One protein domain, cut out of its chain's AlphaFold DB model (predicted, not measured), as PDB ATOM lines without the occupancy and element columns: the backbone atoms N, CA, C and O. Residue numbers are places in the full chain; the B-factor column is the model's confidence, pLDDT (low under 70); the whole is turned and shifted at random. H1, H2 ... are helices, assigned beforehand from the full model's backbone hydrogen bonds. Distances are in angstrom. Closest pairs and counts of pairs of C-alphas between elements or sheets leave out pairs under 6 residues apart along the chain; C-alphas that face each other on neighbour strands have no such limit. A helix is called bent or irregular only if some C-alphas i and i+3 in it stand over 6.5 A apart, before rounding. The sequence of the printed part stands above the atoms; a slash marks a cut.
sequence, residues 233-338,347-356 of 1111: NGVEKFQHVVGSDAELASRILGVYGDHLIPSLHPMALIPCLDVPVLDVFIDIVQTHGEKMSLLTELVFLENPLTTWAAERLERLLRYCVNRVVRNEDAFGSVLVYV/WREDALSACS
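What this domain is: This is residues 233 to 338 and 347 to 356 of the 1111 residues of an uncharacterized protein of Trypanosoma brucei brucei (strain 927/4 GUTat10.1) (UniProt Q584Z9). Short helices gather round one longer, kinked helix, H3, which runs through the middle: H2 packs slantwise on its first part, H5 stands across its first end, and H6 packs across its later part. H1 lies near H2, H4 is apart from the other helices, and a last piece after a cut, residues 347 to 356, lies at one end of the longest axis. The 116 printed residues hold six named helices, H1 to H6 in chain order, and no named strand: all helix. The whole is compact and rounded, with a radius of gyration of the C-alphas of 13.8 A and spans of 41 by 33 by 27 A.

How they stand to each other: H1, residues 235 to 242, is close to but not clearly touching H2, residues 246 to 260; their closest C-alphas, Val 242 and Ala 249, are 6.1 A apart. H3, residues 275 to 291, is the hub. With residues 276 to 280 alone it touches H2, the same way at a steep tilt of 42 degrees; the closest C-alphas, Ser 250 and Val 277, are 5.3 A apart. H4, residues 299 to 307, touches no helix. H5, residues 310 to 322, touches H3 about perpendicular at 76 degrees, closest at the C-alphas of Val 275 and Leu 316, 5.7 A. H6, residues 330 to 338, touches H3 with the C-alphas of Gln 286 and Gly 332 closest, 4.4 A, only just about perpendicular at 72 degrees. In H1, H5 and H6 every O i to N i+4 pair is within hydrogen-bond range; in H2 9 of 11, in H3 9 of 13, in H4 3 of 5.

Where its parts are: H1 begins at C-alpha 235 (333.353, 436.540, 433.145). H2, 15.6 A long, is irregular, with C-alphas 255 and 258 8.4 A apart. H3, 25.0 A long, has a kink of 43 degrees near residue 285 and is irregular, with C-alphas 287 and 290 9.2 A apart. H5 is 18.9 A long; H6 ends at C-alpha 338 (334.169, 458.561, 438.713).

The domain as a whole: Residues 339 to 346 are cut out; C-alphas 338 and 347 are 14.2 A apart. The link from H2 to H3 is long. pLDDT is under 70 at residues 289 to 292 and 348 to 354.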
ATOM      1  N   ASN A 233     330.803 430.666 436.875       79.05
ATOM      2  CA  ASN A 233     332.069 430.846 437.604       79.05
ATOM      3  C   ASN A 233     333.191 431.563 436.819       79.05
ATOM      4  O   ASN A 233     334.366 431.225 436.955       79.05
ATOM      5  N   GLY A 234     332.839 432.524 435.968       78.84
ATOM      6  CA  GLY A 234     333.786 433.306 435.178       78.84
ATOM      7  C   GLY A 234     333.089 434.370 434.333       78.84
ATOM      8  O   GLY A 234     331.882 434.302 434.113       78.84
ATOM      9  N   VAL A 235     333.861 435.344 433.845       80.53
ATOM     10  CA  VAL A 235     333.353 436.540 433.145       80.53
ATOM     11  C   VAL A 235     332.504 436.179 431.927       80.53
ATOM     12  O   VAL A 235     331.326 436.524 431.884       80.53
ATOM     13  N   GLU A 236     333.077 435.434 430.982       82.32
ATOM     14  CA  GLU A 236     332.409 435.017 429.741       82.32
ATOM     15  C   GLU A 236     331.165 434.169 430.023       82.32
ATOM     16  O   GLU A 236     330.119 434.363 429.415       82.32
ATOM     17  N   LYS A 237     331.256 433.263 431.001       84.26
ATOM     18  CA  LYS A 237     330.160 432.382 431.416       84.26
ATOM     19  C   LYS A 237     328.978 433.160 431.995       84.26
ATOM     20  O   LYS A 237     327.841 432.959 431.577       84.26
ATOM     21  N   PHE A 238     329.247 434.077 432.924       85.97
ATOM     22  CA  PHE A 238     328.225 434.937 433.515       85.97
ATOM     23  C   PHE A 238     327.596 435.857 432.458       85.97
ATOM     24  O   PHE A 238     326.373 435.962 432.385       85.97
ATOM     25  N   GLN A 239     328.409 436.462 431.585       85.14
ATOM     26  CA  GLN A 239     327.927 437.291 430.477       85.14
ATOM     27  C   GLN A 239     327.106 436.497 429.452       85.14
ATOM     28  O   GLN A 239     326.110 437.018 428.963       85.14
ATOM     29  N   HIS A 240     327.455 435.243 429.155       83.49
ATOM     30  CA  HIS A 240     326.678 434.376 428.257       83.49
ATOM     31  C   HIS A 240     325.303 434.022 428.844       83.49
ATOM     32  O   HIS A 240     324.300 434.010 428.133       83.49
ATOM     33  N   VAL A 241     325.236 433.793 430.158       82.89
ATOM     34  CA  VAL A 241     323.987 433.509 430.886       82.89
ATOM     35  C   VAL A 241     323.087 434.748 431.012       82.89
ATOM     36  O   VAL A 241     321.879 434.688 430.767       82.89
ATOM     37  N   VAL A 242     323.660 435.883 431.411       85.66
ATOM     38  CA  VAL A 242     322.910 437.100 431.754       85.66
ATOM     39  C   VAL A 242     322.718 438.024 430.551       85.66
ATOM     40  O   VAL A 242     321.641 438.599 430.365       85.66
ATOM     41  N   GLY A 243     323.727 438.176 429.700       82.55
ATOM     42  CA  GLY A 243     323.782 439.216 428.675       82.55
ATOM     43  C   GLY A 243     323.649 440.608 429.298       82.55
ATOM     44  O   GLY A 243     324.358 440.948 430.239       82.55
ATOM     45  N   SER A 244     322.697 441.395 428.800       83.22
ATOM     46  CA  SER A 244     322.359 442.742 429.286       83.22
ATOM     47  C   SER A 244     321.206 442.795 430.310       83.22
ATOM     48  O   SER A 244     320.729 443.877 430.641       83.22
ATOM     49  N   ASP A 245     320.737 441.650 430.820       86.38
ATOM     50  CA  ASP A 245     319.547 441.550 431.684       86.38
ATOM     51  C   ASP A 245     319.869 441.845 433.160       86.38
ATOM     52  O   ASP A 245     320.284 440.965 433.918       86.38
ATOM     53  N   ALA A 246     319.679 443.104 433.561       87.42
ATOM     54  CA  ALA A 246     319.949 443.585 434.917       87.42
ATOM     55  C   ALA A 246     319.088 442.905 435.999       87.42
ATOM     56  O   ALA A 246     319.574 442.650 437.100       87.42
ATOM     57  N   GLU A 247     317.825 442.578 435.706       87.66
ATOM     58  CA  GLU A 247     316.949 441.899 436.671       87.66
ATOM     59  C   GLU A 247     317.416 440.467 436.931       87.66
ATOM     60  O   GLU A 247     317.443 440.017 438.077       87.66
ATOM     61  N   LEU A 248     317.814 439.746 435.877       87.72
ATOM     62  CA  LEU A 248     318.368 438.401 436.012       87.72
ATOM     63  C   LEU A 248     319.697 438.421 436.776       87.72
ATOM     64  O   LEU A 248     319.876 437.600 437.673       87.72
ATOM     65  N   ALA A 249     320.586 439.377 436.481       89.80
ATOM     66  CA  ALA A 249     321.824 439.572 437.239       89.80
ATOM     67  C   ALA A 249     321.539 439.809 438.729       89.80
ATOM     68  O   ALA A 249     322.081 439.107 439.579       89.80
ATOM     69  N   SER A 250     320.642 440.752 439.039       89.52
ATOM     70  CA  SER A 250     320.260 441.111 440.408       89.52
ATOM     71  C   SER A 250     319.675 439.915 441.170       89.52
ATOM     72  O   SER A 250     320.079 439.655 442.299       89.52
ATOM     73  N   ARG A 251     318.815 439.098 440.538       86.94
ATOM     74  CA  ARG A 251     318.299 437.856 441.148       86.94
ATOM     75  C   ARG A 251     319.384 436.803 441.380       86.94
ATOM     76  O   ARG A 251     319.415 436.204 442.449       86.94
ATOM     77  N   ILE A 252     320.272 436.568 440.409       88.46
ATOM     78  CA  ILE A 252     321.376 435.601 440.550       88.46
ATOM     79  C   ILE A 252     322.299 436.011 441.703       88.46
ATOM     80  O   ILE A 252     322.643 435.181 442.542       88.46
ATOM     81  N   LEU A 253     322.676 437.288 441.756       87.48
ATOM     82  CA  LEU A 253     323.578 437.834 442.769       87.48
ATOM     83  C   LEU A 253     322.896 437.965 444.139       87.48
ATOM     84  O   LEU A 253     323.548 437.757 445.153       87.48
ATOM     85  N   GLY A 254     321.587 438.214 444.190       86.00
ATOM     86  CA  GLY A 254     320.817 438.222 445.435       86.00
ATOM     87  C   GLY A 254     320.670 436.842 446.091       86.00
ATOM     88  O   GLY A 254     320.510 436.769 447.304       86.00
ATOM     89  N   VAL A 255     320.744 435.751 445.314       83.56
ATOM     90  CA  VAL A 255     320.663 434.366 445.831       83.56
ATOM     91  C   VAL A 255     322.046 433.733 446.032       83.56
ATOM     92  O   VAL A 255     322.246 432.994 446.991       83.56
ATOM     93  N   TYR A 256     323.007 434.009 445.143       85.28
ATOM     94  CA  TYR A 256     324.318 433.343 445.104       85.28
ATOM     95  C   TYR A 256     325.519 434.305 445.190       85.28
ATOM     96  O   TYR A 256     326.647 433.910 444.884       85.28
ATOM     97  N   GLY A 257     325.297 435.558 445.601       80.79
ATOM     98  CA  GLY A 257     326.311 436.616 445.675       80.79
ATOM     99  C   GLY A 257     327.574 436.190 446.415       80.79
ATOM    100  O   GLY A 257     328.654 436.265 445.838       80.79
ATOM    101  N   ASP A 258     327.441 435.624 447.616       81.65
ATOM    102  CA  ASP A 258     328.564 435.169 448.455       81.65
ATOM    103  C   ASP A 258     329.516 434.186 447.747       81.65
ATOM    104  O   ASP A 258     330.710 434.136 448.042       81.65
ATOM    105  N   HIS A 259     329.003 433.393 446.802       81.39
ATOM    106  CA  HIS A 259     329.796 432.444 446.016       81.39
ATOM    107  C   HIS A 259     330.344 433.051 444.721       81.39
ATOM    108  O   HIS A 259     331.411 432.648 444.258       81.39
ATOM    109  N   LEU A 260     329.616 433.994 444.118       82.74
ATOM    110  CA  LEU A 260     329.945 434.562 442.812       82.74
ATOM    111  C   LEU A 260     330.828 435.811 442.912       82.74
ATOM    112  O   LEU A 260     331.809 435.889 442.175       82.74
ATOM    113  N   ILE A 261     330.545 436.739 443.831       82.31
ATOM    114  CA  ILE A 261     331.259 438.018 444.024       82.31
ATOM    115  C   ILE A 261     332.791 437.838 444.071       82.31
ATOM    116  O   ILE A 261     333.468 438.522 443.305       82.31
ATOM    117  N   PRO A 262     333.371 436.877 444.827       79.50
ATOM    118  CA  PRO A 262     334.827 436.674 444.853       79.50
ATOM    119  C   PRO A 262     335.426 436.151 443.534       79.50
ATOM    120  O   PRO A 262     336.637 436.227 443.336       79.50
ATOM    121  N   SER A 263     334.600 435.577 442.652       78.95
ATOM    122  CA  SER A 263     335.013 434.977 441.372       78.95
ATOM    123  C   SER A 263     334.727 435.860 440.152       78.95
ATOM    124  O   SER A 263     335.328 435.669 439.093       78.95
ATOM    125  N   LEU A 264     333.816 436.828 440.282       81.01
ATOM    126  CA  LEU A 264     333.429 437.726 439.204       81.01
ATOM    127  C   LEU A 264     334.397 438.908 439.121       81.01
ATOM    128  O   LEU A 264     334.586 439.666 440.069       81.01
ATOM    129  N   HIS A 265     334.983 439.107 437.943       83.32
ATOM    130  CA  HIS A 265     335.627 440.372 437.602       83.32
ATOM    131  C   HIS A 265     334.540 441.402 437.241       83.32
ATOM    132  O   HIS A 265     333.598 441.021 436.540       83.32
ATOM    133  N   PRO A 266     334.648 442.693 437.608       83.62
ATOM    134  CA  PRO A 266     333.609 443.693 437.328       83.62
ATOM    135  C   PRO A 266     333.201 443.812 435.856       83.62
ATOM    136  O   PRO A 266     332.038 444.090 435.579       83.62
ATOM    137  N   MET A 267     334.105 443.503 434.913       85.83
ATOM    138  CA  MET A 267     333.777 443.358 433.484       85.83
ATOM    139  C   MET A 267     332.534 442.486 433.232       85.83
ATOM    140  O   MET A 267     331.767 442.777 432.318       85.83
ATOM    141  N   ALA A 268     332.300 441.452 434.048       85.52
ATOM    142  CA  ALA A 268     331.153 440.555 433.930       85.52
ATOM    143  C   ALA A 268     329.805 441.278 434.068       85.52
ATOM    144  O   ALA A 268     328.846 440.894 433.403       85.52
ATOM    145  N   LEU A 269     329.740 442.326 434.896       88.30
ATOM    146  CA  LEU A 269     328.501 443.054 435.168       88.30
ATOM    147  C   LEU A 269     328.281 444.255 434.248       88.30
ATOM    148  O   LEU A 269     327.144 444.669 434.090       88.30
ATOM    149  N   ILE A 270     329.309 444.813 433.603       88.05
ATOM    150  CA  ILE A 270     329.167 446.037 432.784       88.05
ATOM    151  C   ILE A 270     328.056 445.936 431.714       88.05
ATOM    152  O   ILE A 270     327.258 446.874 431.619       88.05
ATOM    153  N   PRO A 271     327.890 444.826 430.960       87.67
ATOM    154  CA  PRO A 271     326.796 444.701 429.992       87.67
ATOM    155  C   PRO A 271     325.394 444.803 430.617       87.67
ATOM    156  O   PRO A 271     324.488 445.366 429.999       87.67
ATOM    157  N   CYS A 272     325.212 444.338 431.860       88.88
ATOM    158  CA  CYS A 272     323.939 444.295 432.600       88.88
ATOM    159  C   CYS A 272     323.845 445.279 433.786       88.88
ATOM    160  O   CYS A 272     322.844 445.283 434.495       88.88
ATOM    161  N   LEU A 273     324.849 446.137 433.989       92.01
ATOM    162  CA  LEU A 273     324.886 447.158 435.033       92.01
ATOM    163  C   LEU A 273     323.764 448.189 434.845       92.01
ATOM    164  O   LEU A 273     323.830 449.059 433.977       92.01
ATOM    165  N   ASP A 274     322.734 448.074 435.665       92.21
ATOM    166  CA  ASP A 274     321.656 449.041 435.856       92.21
ATOM    167  C   ASP A 274     321.429 449.169 437.380       92.21
ATOM    168  O   ASP A 274     322.077 448.471 438.166       92.21
ATOM    169  N   VAL A 275     320.524 450.042 437.815       91.80
ATOM    170  CA  VAL A 275     320.242 450.341 439.230       91.80
ATOM    171  C   VAL A 275     320.149 449.093 440.139       91.80
ATOM    172  O   VAL A 275     320.799 449.110 441.182       91.80
ATOM    173  N   PRO A 276     319.469 447.980 439.772       90.86
ATOM    174  CA  PRO A 276     319.359 446.787 440.632       90.86
ATOM    175  C   PRO A 276     320.660 445.991 440.849       90.86
ATOM    176  O   PRO A 276     320.665 445.027 441.613       90.86
ATOM    177  N   VAL A 277     321.732 446.329 440.127       92.14
ATOM    178  CA  VAL A 277     323.027 445.619 440.115       92.14
ATOM    179  C   VAL A 277     324.164 446.527 440.606       92.14
ATOM    180  O   VAL A 277     325.255 446.050 440.909       92.14
ATOM    181  N   LEU A 278     323.919 447.836 440.708       92.58
ATOM    182  CA  LEU A 278     324.942 448.845 440.976       92.58
ATOM    183  C   LEU A 278     325.601 448.698 442.357       92.58
ATOM    184  O   LEU A 278     326.818 448.844 442.443       92.58
ATOM    185  N   ASP A 279     324.847 448.344 443.400       91.43
ATOM    186  CA  ASP A 279     325.416 448.038 444.724       91.43
ATOM    187  C   ASP A 279     326.390 446.855 444.658       91.43
ATOM    188  O   ASP A 279     327.542 446.973 445.065       91.43
ATOM    189  N   VAL A 280     325.983 445.748 444.030       89.08
ATOM    190  CA  VAL A 280     326.849 444.567 443.885       89.08
ATOM    191  C   VAL A 280     328.072 444.877 443.013       89.08
ATOM    192  O   VAL A 280     329.159 444.359 443.252       89.08
ATOM    193  N   PHE A 281     327.942 445.754 442.015       90.72
ATOM    194  CA  PHE A 281     329.087 446.229 441.236       90.72
ATOM    195  C   PHE A 281     330.067 447.048 442.090       90.72
ATOM    196  O   PHE A 281     331.275 446.851 441.967       90.72
ATOM    197  N   ILE A 282     329.567 447.906 442.987       90.87
ATOM    198  CA  ILE A 282     330.382 448.622 443.979       90.87
ATOM    199  C   ILE A 282     331.095 447.626 444.908       90.87
ATOM    200  O   ILE A 282     332.302 447.767 445.103       90.87
ATOM    201  N   ASP A 283     330.411 446.588 445.399       87.95
ATOM    202  CA  ASP A 283     330.991 445.562 446.280       87.95
ATOM    203  C   ASP A 283     332.088 444.731 445.589       87.95
ATOM    204  O   ASP A 283     333.143 444.456 446.175       87.95
ATOM    205  N   ILE A 284     331.895 444.364 444.315       86.39
ATOM    206  CA  ILE A 284     332.919 443.659 443.528       86.39
ATOM    207  C   ILE A 284     334.121 444.593 443.267       86.39
ATOM    208  O   ILE A 284     335.271 444.191 443.448       86.39
ATOM    209  N   VAL A 285     333.904 445.865 442.909       87.84
ATOM    210  CA  VAL A 285     334.999 446.849 442.749       87.84
ATOM    211  C   VAL A 285     335.751 447.065 444.074       87.84
ATOM    212  O   VAL A 285     336.982 447.114 444.088       87.84
ATOM    213  N   GLN A 286     335.034 447.115 445.199       86.20
ATOM    214  CA  GLN A 286     335.598 447.232 446.545       86.20
ATOM    215  C   GLN A 286     336.449 446.008 446.932       86.20
ATOM    216  O   GLN A 286     337.506 446.176 447.544       86.20
ATOM    217  N   THR A 287     336.041 444.791 446.550       81.69
ATOM    218  CA  THR A 287     336.789 443.553 446.854       81.69
ATOM    219  C   THR A 287     338.043 443.358 445.996       81.69
ATOM    220  O   THR A 287     339.049 442.883 446.526       81.69
ATOM    221  N   HIS A 288     338.057 443.771 444.720       78.34
ATOM    222  CA  HIS A 288     339.295 443.756 443.907       78.34
ATOM    223  C   HIS A 288     340.256 444.908 444.256       78.34
ATOM    224  O   HIS A 288     341.478 444.756 444.144       78.34
ATOM    225  N   GLY A 289     339.729 446.038 444.740       68.40
ATOM    226  CA  GLY A 289     340.499 447.132 445.334       68.40
ATOM    227  C   GLY A 289     341.467 447.838 444.372       68.40
ATOM    228  O   GLY A 289     341.253 447.902 443.167       68.40
ATOM    229  N   GLU A 290     342.570 448.376 444.906       64.27
ATOM    230  CA  GLU A 290     343.562 449.191 444.165       64.27
ATOM    231  C   GLU A 290     344.253 448.472 443.000       64.27
ATOM    232  O   GLU A 290     344.829 449.125 442.134       64.27
ATOM    233  N   LYS A 291     344.216 447.133 442.971       65.04
ATOM    234  CA  LYS A 291     344.745 446.346 441.848       65.04
ATOM    235  C   LYS A 291     343.915 446.530 440.578       65.04
ATOM    236  O   LYS A 291     344.381 446.177 439.499       65.04
ATOM    237  N   MET A 292     342.688 447.026 440.716       67.07
ATOM    238  CA  MET A 292     341.741 447.128 439.628       67.07
ATOM    239  C   MET A 292     341.964 448.386 438.783       67.07
ATOM    240  O   MET A 292     341.924 449.524 439.247       67.07
ATOM    241  N   SER A 293     342.102 448.159 437.488       70.27
ATOM    242  CA  SER A 293     342.357 449.129 436.429       70.27
ATOM    243  C   SER A 293     341.101 449.845 435.899       70.27
ATOM    244  O   SER A 293     341.144 450.403 434.804       70.27
ATOM    245  N   LEU A 294     339.998 449.906 436.666       78.30
ATOM    246  CA  LEU A 294     338.704 450.493 436.249       78.30
ATOM    247  C   LEU A 294     338.833 451.911 435.660       78.30
ATOM    248  O   LEU A 294     338.115 452.284 434.737       78.30
ATOM    249  N   LEU A 295     339.755 452.708 436.209       76.26
ATOM    250  CA  LEU A 295     340.016 454.091 435.795       76.26
ATOM    251  C   LEU A 295     341.236 454.237 434.862       76.26
ATOM    252  O   LEU A 295     341.653 455.359 434.571       76.26
ATOM    253  N   THR A 296     341.838 453.143 434.390       75.17
ATOM    254  CA  THR A 296     343.022 453.170 433.507       75.17
ATOM    255  C   THR A 296     342.846 452.362 432.225       75.17
ATOM    256  O   THR A 296     343.297 452.816 431.177       75.17
ATOM    257  N   GLU A 297     342.181 451.207 432.269       75.24
ATOM    258  CA  GLU A 297     341.921 450.380 431.087       75.24
ATOM    259  C   GLU A 297     340.740 450.912 430.266       75.24
ATOM    260  O   GLU A 297     339.645 451.134 430.781       75.24
ATOM    261  N   LEU A 298     340.952 451.074 428.956       79.52
ATOM    262  CA  LEU A 298     339.923 451.549 428.023       79.52
ATOM    263  C   LEU A 298     338.791 450.531 427.809       79.52
ATOM    264  O   LEU A 298     337.658 450.935 427.563       79.52
ATOM    265  N   VAL A 299     339.065 449.237 428.007       77.70
ATOM    266  CA  VAL A 299     338.107 448.126 427.842       77.70
ATOM    267  C   VAL A 299     336.840 448.318 428.693       77.70
ATOM    268  O   VAL A 299     335.732 448.006 428.256       77.70
ATOM    269  N   PHE A 300     336.983 448.902 429.889       79.83
ATOM    270  CA  PHE A 300     335.857 449.233 430.767       79.83
ATOM    271  C   PHE A 300     334.949 450.335 430.196       79.83
ATOM    272  O   PHE A 300     333.764 450.363 430.514       79.83
ATOM    273  N   LEU A 301     335.482 451.241 429.368       82.42
ATOM    274  CA  LEU A 301     334.760 452.376 428.775       82.42
ATOM    275  C   LEU A 301     334.137 452.026 427.416       82.42
ATOM    276  O   LEU A 301     333.052 452.505 427.100       82.42
ATOM    277  N   GLU A 302     334.796 451.179 426.626       82.66
ATOM    278  CA  GLU A 302     334.335 450.778 425.288       82.66
ATOM    279  C   GLU A 302     333.003 450.009 425.329       82.66
ATOM    280  O   GLU A 302     332.139 450.210 424.475       82.66
ATOM    281  N   ASN A 303     332.795 449.168 426.346       78.54
ATOM    282  CA  ASN A 303     331.588 448.347 426.470       78.54
ATOM    283  C   ASN A 303     330.312 449.182 426.778       78.54
ATOM    284  O   ASN A 303     329.340 449.055 426.029       78.54
ATOM    285  N   PRO A 304     330.287 450.113 427.759       79.20
ATOM    286  CA  PRO A 304     329.173 451.051 427.933       79.20
ATOM    287  C   PRO A 304     328.892 451.900 426.691       79.20
ATOM    288  O   PRO A 304     327.738 452.020 426.289       79.20
ATOM    289  N   LEU A 305     329.941 452.444 426.056       78.35
ATOM    290  CA  LEU A 305     329.826 453.320 424.880       78.35
ATOM    291  C   LEU A 305     329.256 452.611 423.638       78.35
ATOM    292  O   LEU A 305     328.797 453.283 422.717       78.35
ATOM    293  N   THR A 306     329.286 451.276 423.597       81.02
ATOM    294  CA  THR A 306     328.756 450.468 422.484       81.02
ATOM    295  C   THR A 306     327.426 449.781 422.794       81.02
ATOM    296  O   THR A 306     326.687 449.475 421.861       81.02
ATOM    297  N   THR A 307     327.095 449.532 424.069       82.47
ATOM    298  CA  THR A 307     325.940 448.691 424.450       82.47
ATOM    299  C   THR A 307     324.854 449.386 425.273       82.47
ATOM    300  O   THR A 307     323.748 448.851 425.375       82.47
ATOM    301  N   TRP A 308     325.122 450.539 425.896       87.02
ATOM    302  CA  TRP A 308     324.137 451.218 426.745       87.02
ATOM    303  C   TRP A 308     323.336 452.279 425.974       87.02
ATOM    304  O   TRP A 308     323.818 452.892 425.025       87.02
ATOM    305  N   ALA A 309     322.113 452.546 426.433       84.00
ATOM    306  CA  ALA A 309     321.347 453.729 426.042       84.00
ATOM    307  C   ALA A 309     321.644 454.904 426.992       84.00
ATOM    308  O   ALA A 309     321.900 454.688 428.179       84.00
ATOM    309  N   ALA A 310     321.533 456.144 426.506       83.25
ATOM    310  CA  ALA A 310     321.761 457.352 427.308       83.25
ATOM    311  C   ALA A 310     320.888 457.402 428.584       83.25
ATOM    312  O   ALA A 310     321.384 457.689 429.672       83.25
ATOM    313  N   GLU A 311     319.615 457.002 428.478       86.32
ATOM    314  CA  GLU A 311     318.670 456.895 429.604       86.32
ATOM    315  C   GLU A 311     319.161 455.965 430.728       86.32
ATOM    316  O   GLU A 311     318.863 456.179 431.903       86.32
ATOM    317  N   ARG A 312     319.911 454.907 430.392       88.75
ATOM    318  CA  ARG A 312     320.448 453.948 431.368       88.75
ATOM    319  C   ARG A 312     321.581 454.568 432.178       88.75
ATOM    320  O   ARG A 312     321.587 454.436 433.399       88.75
ATOM    321  N   LEU A 313     322.492 455.283 431.513       88.86
ATOM    322  CA  LEU A 313     323.532 456.060 432.189       88.86
ATOM    323  C   LEU A 313     322.896 457.109 433.108       88.86
ATOM    324  O   LEU A 313     323.238 457.191 434.282       88.86
ATOM    325  N   GLU A 314     321.900 457.843 432.618       87.77
ATOM    326  CA  GLU A 314     321.203 458.863 433.398       87.77
ATOM    327  C   GLU A 314     320.477 458.284 434.635       87.77
ATOM    328  O   GLU A 314     320.551 458.856 435.727       87.77
ATOM    329  N   ARG A 315     319.816 457.119 434.518       90.34
ATOM    330  CA  ARG A 315     319.214 456.406 435.664       90.34
ATOM    331  C   ARG A 315     320.263 455.967 436.692       90.34
ATOM    332  O   ARG A 315     320.040 456.162 437.888       90.34
ATOM    333  N   LEU A 316     321.415 455.454 436.248       92.82
ATOM    334  CA  LEU A 316     322.546 455.121 437.124       92.82
ATOM    335  C   LEU A 316     323.081 456.358 437.864       92.82
ATOM    336  O   LEU A 316     323.272 456.303 439.078       92.82
ATOM    337  N   LEU A 317     323.268 457.487 437.170       92.45
ATOM    338  CA  LEU A 317     323.749 458.738 437.771       92.45
ATOM    339  C   LEU A 317     322.775 459.287 438.824       92.45
ATOM    340  O   LEU A 317     323.194 459.600 439.939       92.45
ATOM    341  N   ARG A 318     321.468 459.327 438.521       92.06
ATOM    342  CA  ARG A 318     320.429 459.713 439.497       92.06
ATOM    343  C   ARG A 318     320.434 458.820 440.737       92.06
ATOM    344  O   ARG A 318     320.195 459.317 441.835       92.06
ATOM    345  N   TYR A 319     320.687 457.522 440.586       93.72
ATOM    346  CA  TYR A 319     320.785 456.623 441.732       93.72
ATOM    347  C   TYR A 319     322.041 456.907 442.570       93.72
ATOM    348  O   TYR A 319     321.920 457.078 443.780       93.72
ATOM    349  N   CYS A 320     323.214 457.063 441.942       93.37
ATOM    350  CA  CYS A 320     324.470 457.395 442.636       93.37
ATOM    351  C   CYS A 320     324.357 458.669 443.491       93.37
ATOM    352  O   CYS A 320     324.862 458.705 444.611       93.37
ATOM    353  N   VAL A 321     323.662 459.692 442.984       90.20
ATOM    354  CA  VAL A 321     323.414 460.965 443.686       90.20
ATOM    355  C   VAL A 321     322.548 460.801 444.939       90.20
ATOM    356  O   VAL A 321     322.798 461.461 445.942       90.20
ATOM    357  N   ASN A 322     321.534 459.933 444.895       89.18
ATOM    358  CA  ASN A 322     320.582 459.746 445.997       89.18
ATOM    359  C   ASN A 322     321.000 458.638 446.986       89.18
ATOM    360  O   ASN A 322     320.298 458.381 447.966       89.18
ATOM    361  N   ARG A 323     322.114 457.948 446.722       91.05
ATOM    362  CA  ARG A 323     322.573 456.783 447.481       91.05
ATOM    363  C   ARG A 323     323.341 457.186 448.741       91.05
ATOM    364  O   ARG A 323     324.316 457.932 448.681       91.05
ATOM    365  N   VAL A 324     322.956 456.609 449.879       89.46
ATOM    366  CA  VAL A 324     323.691 456.752 451.147       89.46
ATOM    367  C   VAL A 324     324.884 455.792 451.157       89.46
ATOM    368  O   VAL A 324     324.721 454.589 451.352       89.46
ATOM    369  N   VAL A 325     326.081 456.338 450.945       89.18
ATOM    370  CA  VAL A 325     327.364 455.614 450.982       89.18
ATOM    371  C   VAL A 325     327.743 455.282 452.432       89.18
ATOM    372  O   VAL A 325     327.614 456.137 453.310       89.18
ATOM    373  N   ARG A 326     328.219 454.058 452.702       88.37
ATOM    374  CA  ARG A 326     328.695 453.619 454.027       88.37
ATOM    375  C   ARG A 326     330.228 453.623 454.073       88.37
ATOM    376  O   ARG A 326     330.914 453.851 453.080       88.37
ATOM    377  N   ASN A 327     330.796 453.350 455.246       85.94
ATOM    378  CA  ASN A 327     332.255 453.319 455.424       85.94
ATOM    379  C   ASN A 327     332.927 452.150 454.680       85.94
ATOM    380  O   ASN A 327     334.089 452.246 454.287       85.94
ATOM    381  N   GLU A 328     332.200 451.046 454.511       84.46
ATOM    382  CA  GLU A 328     332.708 449.775 453.983       84.46
ATOM    383  C   GLU A 328     332.825 449.780 452.453       84.46
ATOM    384  O   GLU A 328     333.734 449.152 451.914       84.46
ATOM    385  N   ASP A 329     331.967 450.540 451.769       88.30
ATOM    386  CA  ASP A 329     331.841 450.627 450.310       88.30
ATOM    387  C   ASP A 329     332.250 452.001 449.741       88.30
ATOM    388  O   ASP A 329     332.180 452.222 448.530       88.30
ATOM    389  N   ALA A 330     332.712 452.934 450.583       89.12
ATOM    390  CA  ALA A 330     333.079 454.297 450.183       89.12
ATOM    391  C   ALA A 330     334.116 454.361 449.051       89.12
ATOM    392  O   ALA A 330     333.980 455.167 448.132       89.12
ATOM    393  N   PHE A 331     335.147 453.511 449.091       88.97
ATOM    394  CA  PHE A 331     336.199 453.512 448.069       88.97
ATOM    395  C   PHE A 331     335.691 452.958 446.727       88.97
ATOM    396  O   PHE A 331     335.882 453.604 445.695       88.97
ATOM    397  N   GLY A 332     334.960 451.838 446.742       89.31
ATOM    398  CA  GLY A 332     334.243 451.318 445.577       89.31
ATOM    399  C   GLY A 332     333.267 452.341 444.992       89.31
ATOM    400  O   GLY A 332     333.275 452.567 443.785       89.31
ATOM    401  N   SER A 333     332.505 453.041 445.839       92.60
ATOM    402  CA  SER A 333     331.576 454.101 445.424       92.60
ATOM    403  C   SER A 333     332.304 455.237 444.698       92.60
ATOM    404  O   SER A 333     331.915 455.598 443.591       92.60
ATOM    405  N   VAL A 334     333.410 455.750 445.256       91.86
ATOM    406  CA  VAL A 334     334.254 456.765 444.595       91.86
ATOM    407  C   VAL A 334     334.741 456.278 443.225       91.86
ATOM    408  O   VAL A 334     334.617 457.006 442.242       91.86
ATOM    409  N   LEU A 335     335.259 455.048 443.128       91.33
ATOM    410  CA  LEU A 335     335.741 454.489 441.861       91.33
ATOM    411  C   LEU A 335     334.623 454.346 440.817       91.33
ATOM    412  O   LEU A 335     334.810 454.749 439.668       91.33
ATOM    413  N   VAL A 336     333.467 453.803 441.205       92.79
ATOM    414  CA  VAL A 336     332.327 453.580 440.303       92.79
ATOM    415  C   VAL A 336     331.706 454.899 439.847       92.79
ATOM    416  O   VAL A 336     331.409 455.049 438.664       92.79
ATOM    417  N   TYR A 337     331.552 455.883 440.732       94.61
ATOM    418  CA  TYR A 337     330.961 457.176 440.373       94.61
ATOM    419  C   TYR A 337     331.870 457.956 439.408       94.61
ATOM    420  O   TYR A 337     331.388 458.500 438.414       94.61
ATOM    421  N   VAL A 338     333.191 457.955 439.639       93.51
ATOM    422  CA  VAL A 338     334.169 458.561 438.713       93.51
ATOM    423  C   VAL A 338     334.224 457.802 437.384       93.51
ATOM    424  O   VAL A 338     334.339 458.425 436.331       93.51
ATOM    425  N   TRP A 347     331.014 460.200 426.067       84.26
ATOM    426  CA  TRP A 347     329.805 460.046 425.280       84.26
ATOM    427  C   TRP A 347     329.590 461.281 424.392       84.26
ATOM    428  O   TRP A 347     329.834 462.405 424.830       84.26
ATOM    429  N   ARG A 348     329.144 461.093 423.143       67.78
ATOM    430  CA  ARG A 348     328.945 462.212 422.204       67.78
ATOM    431  C   ARG A 348     327.856 463.167 422.697       67.78
ATOM    432  O   ARG A 348     326.800 462.713 423.140       67.78
ATOM    433  N   GLU A 349     328.111 464.468 422.562       61.60
ATOM    434  CA  GLU A 349     327.243 465.554 423.040       61.60
ATOM    435  C   GLU A 349     325.810 465.443 422.490       61.60
ATOM    436  O   GLU A 349     324.853 465.520 423.262       61.60
ATOM    437  N   ASP A 350     325.669 465.121 421.198       61.17
ATOM    438  CA  ASP A 350     324.385 464.987 420.484       61.17
ATOM    439  C   ASP A 350     323.383 464.005 421.126       61.17
ATOM    440  O   ASP A 350     322.183 464.075 420.859       61.17
ATOM    441  N   ALA A 351     323.853 463.060 421.948       59.56
ATOM    442  CA  ALA A 351     323.039 461.979 422.508       59.56
ATOM    443  C   ALA A 351     322.595 462.198 423.970       59.56
ATOM    444  O   ALA A 351     321.907 461.338 424.522       59.56
ATOM    445  N   LEU A 352     323.006 463.294 424.623       60.06
ATOM    446  CA  LEU A 352     322.889 463.471 426.083       60.06
ATOM    447  C   LEU A 352     322.167 464.750 426.532       60.06
ATOM    448  O   LEU A 352     322.398 465.235 427.638       60.06
ATOM    449  N   SER A 353     321.216 465.238 425.735       61.58
ATOM    450  CA  SER A 353     320.353 466.383 426.077       61.58
ATOM    451  C   SER A 353     319.572 466.249 427.400       61.58
ATOM    452  O   SER A 353     319.044 467.242 427.894       61.58
ATOM    453  N   ALA A 354     319.499 465.049 427.987       59.91
ATOM    454  CA  ALA A 354     318.809 464.777 429.249       59.91
ATOM    455  C   ALA A 354     319.646 465.073 430.518       59.91
ATOM    456  O   ALA A 354     319.090 465.456 431.546       59.91
ATOM    457  N   CYS A 355     320.979 464.935 430.472       75.78
ATOM    458  CA  CYS A 355     321.825 465.128 431.657       75.78
ATOM    459  C   CYS A 355     322.047 466.621 431.949       75.78
ATOM    460  O   CYS A 355     322.915 467.250 431.346       75.78
ATOM    461  N   SER A 356     321.292 467.186 432.895       84.43
ATOM    462  CA  SER A 356     321.521 468.559 433.359       84.43
ATOM    463  C   SER A 356     322.847 468.689 434.116       84.43
ATOM    464  O   SER A 356     323.245 467.788 434.862       84.43
TER     465      SER A 356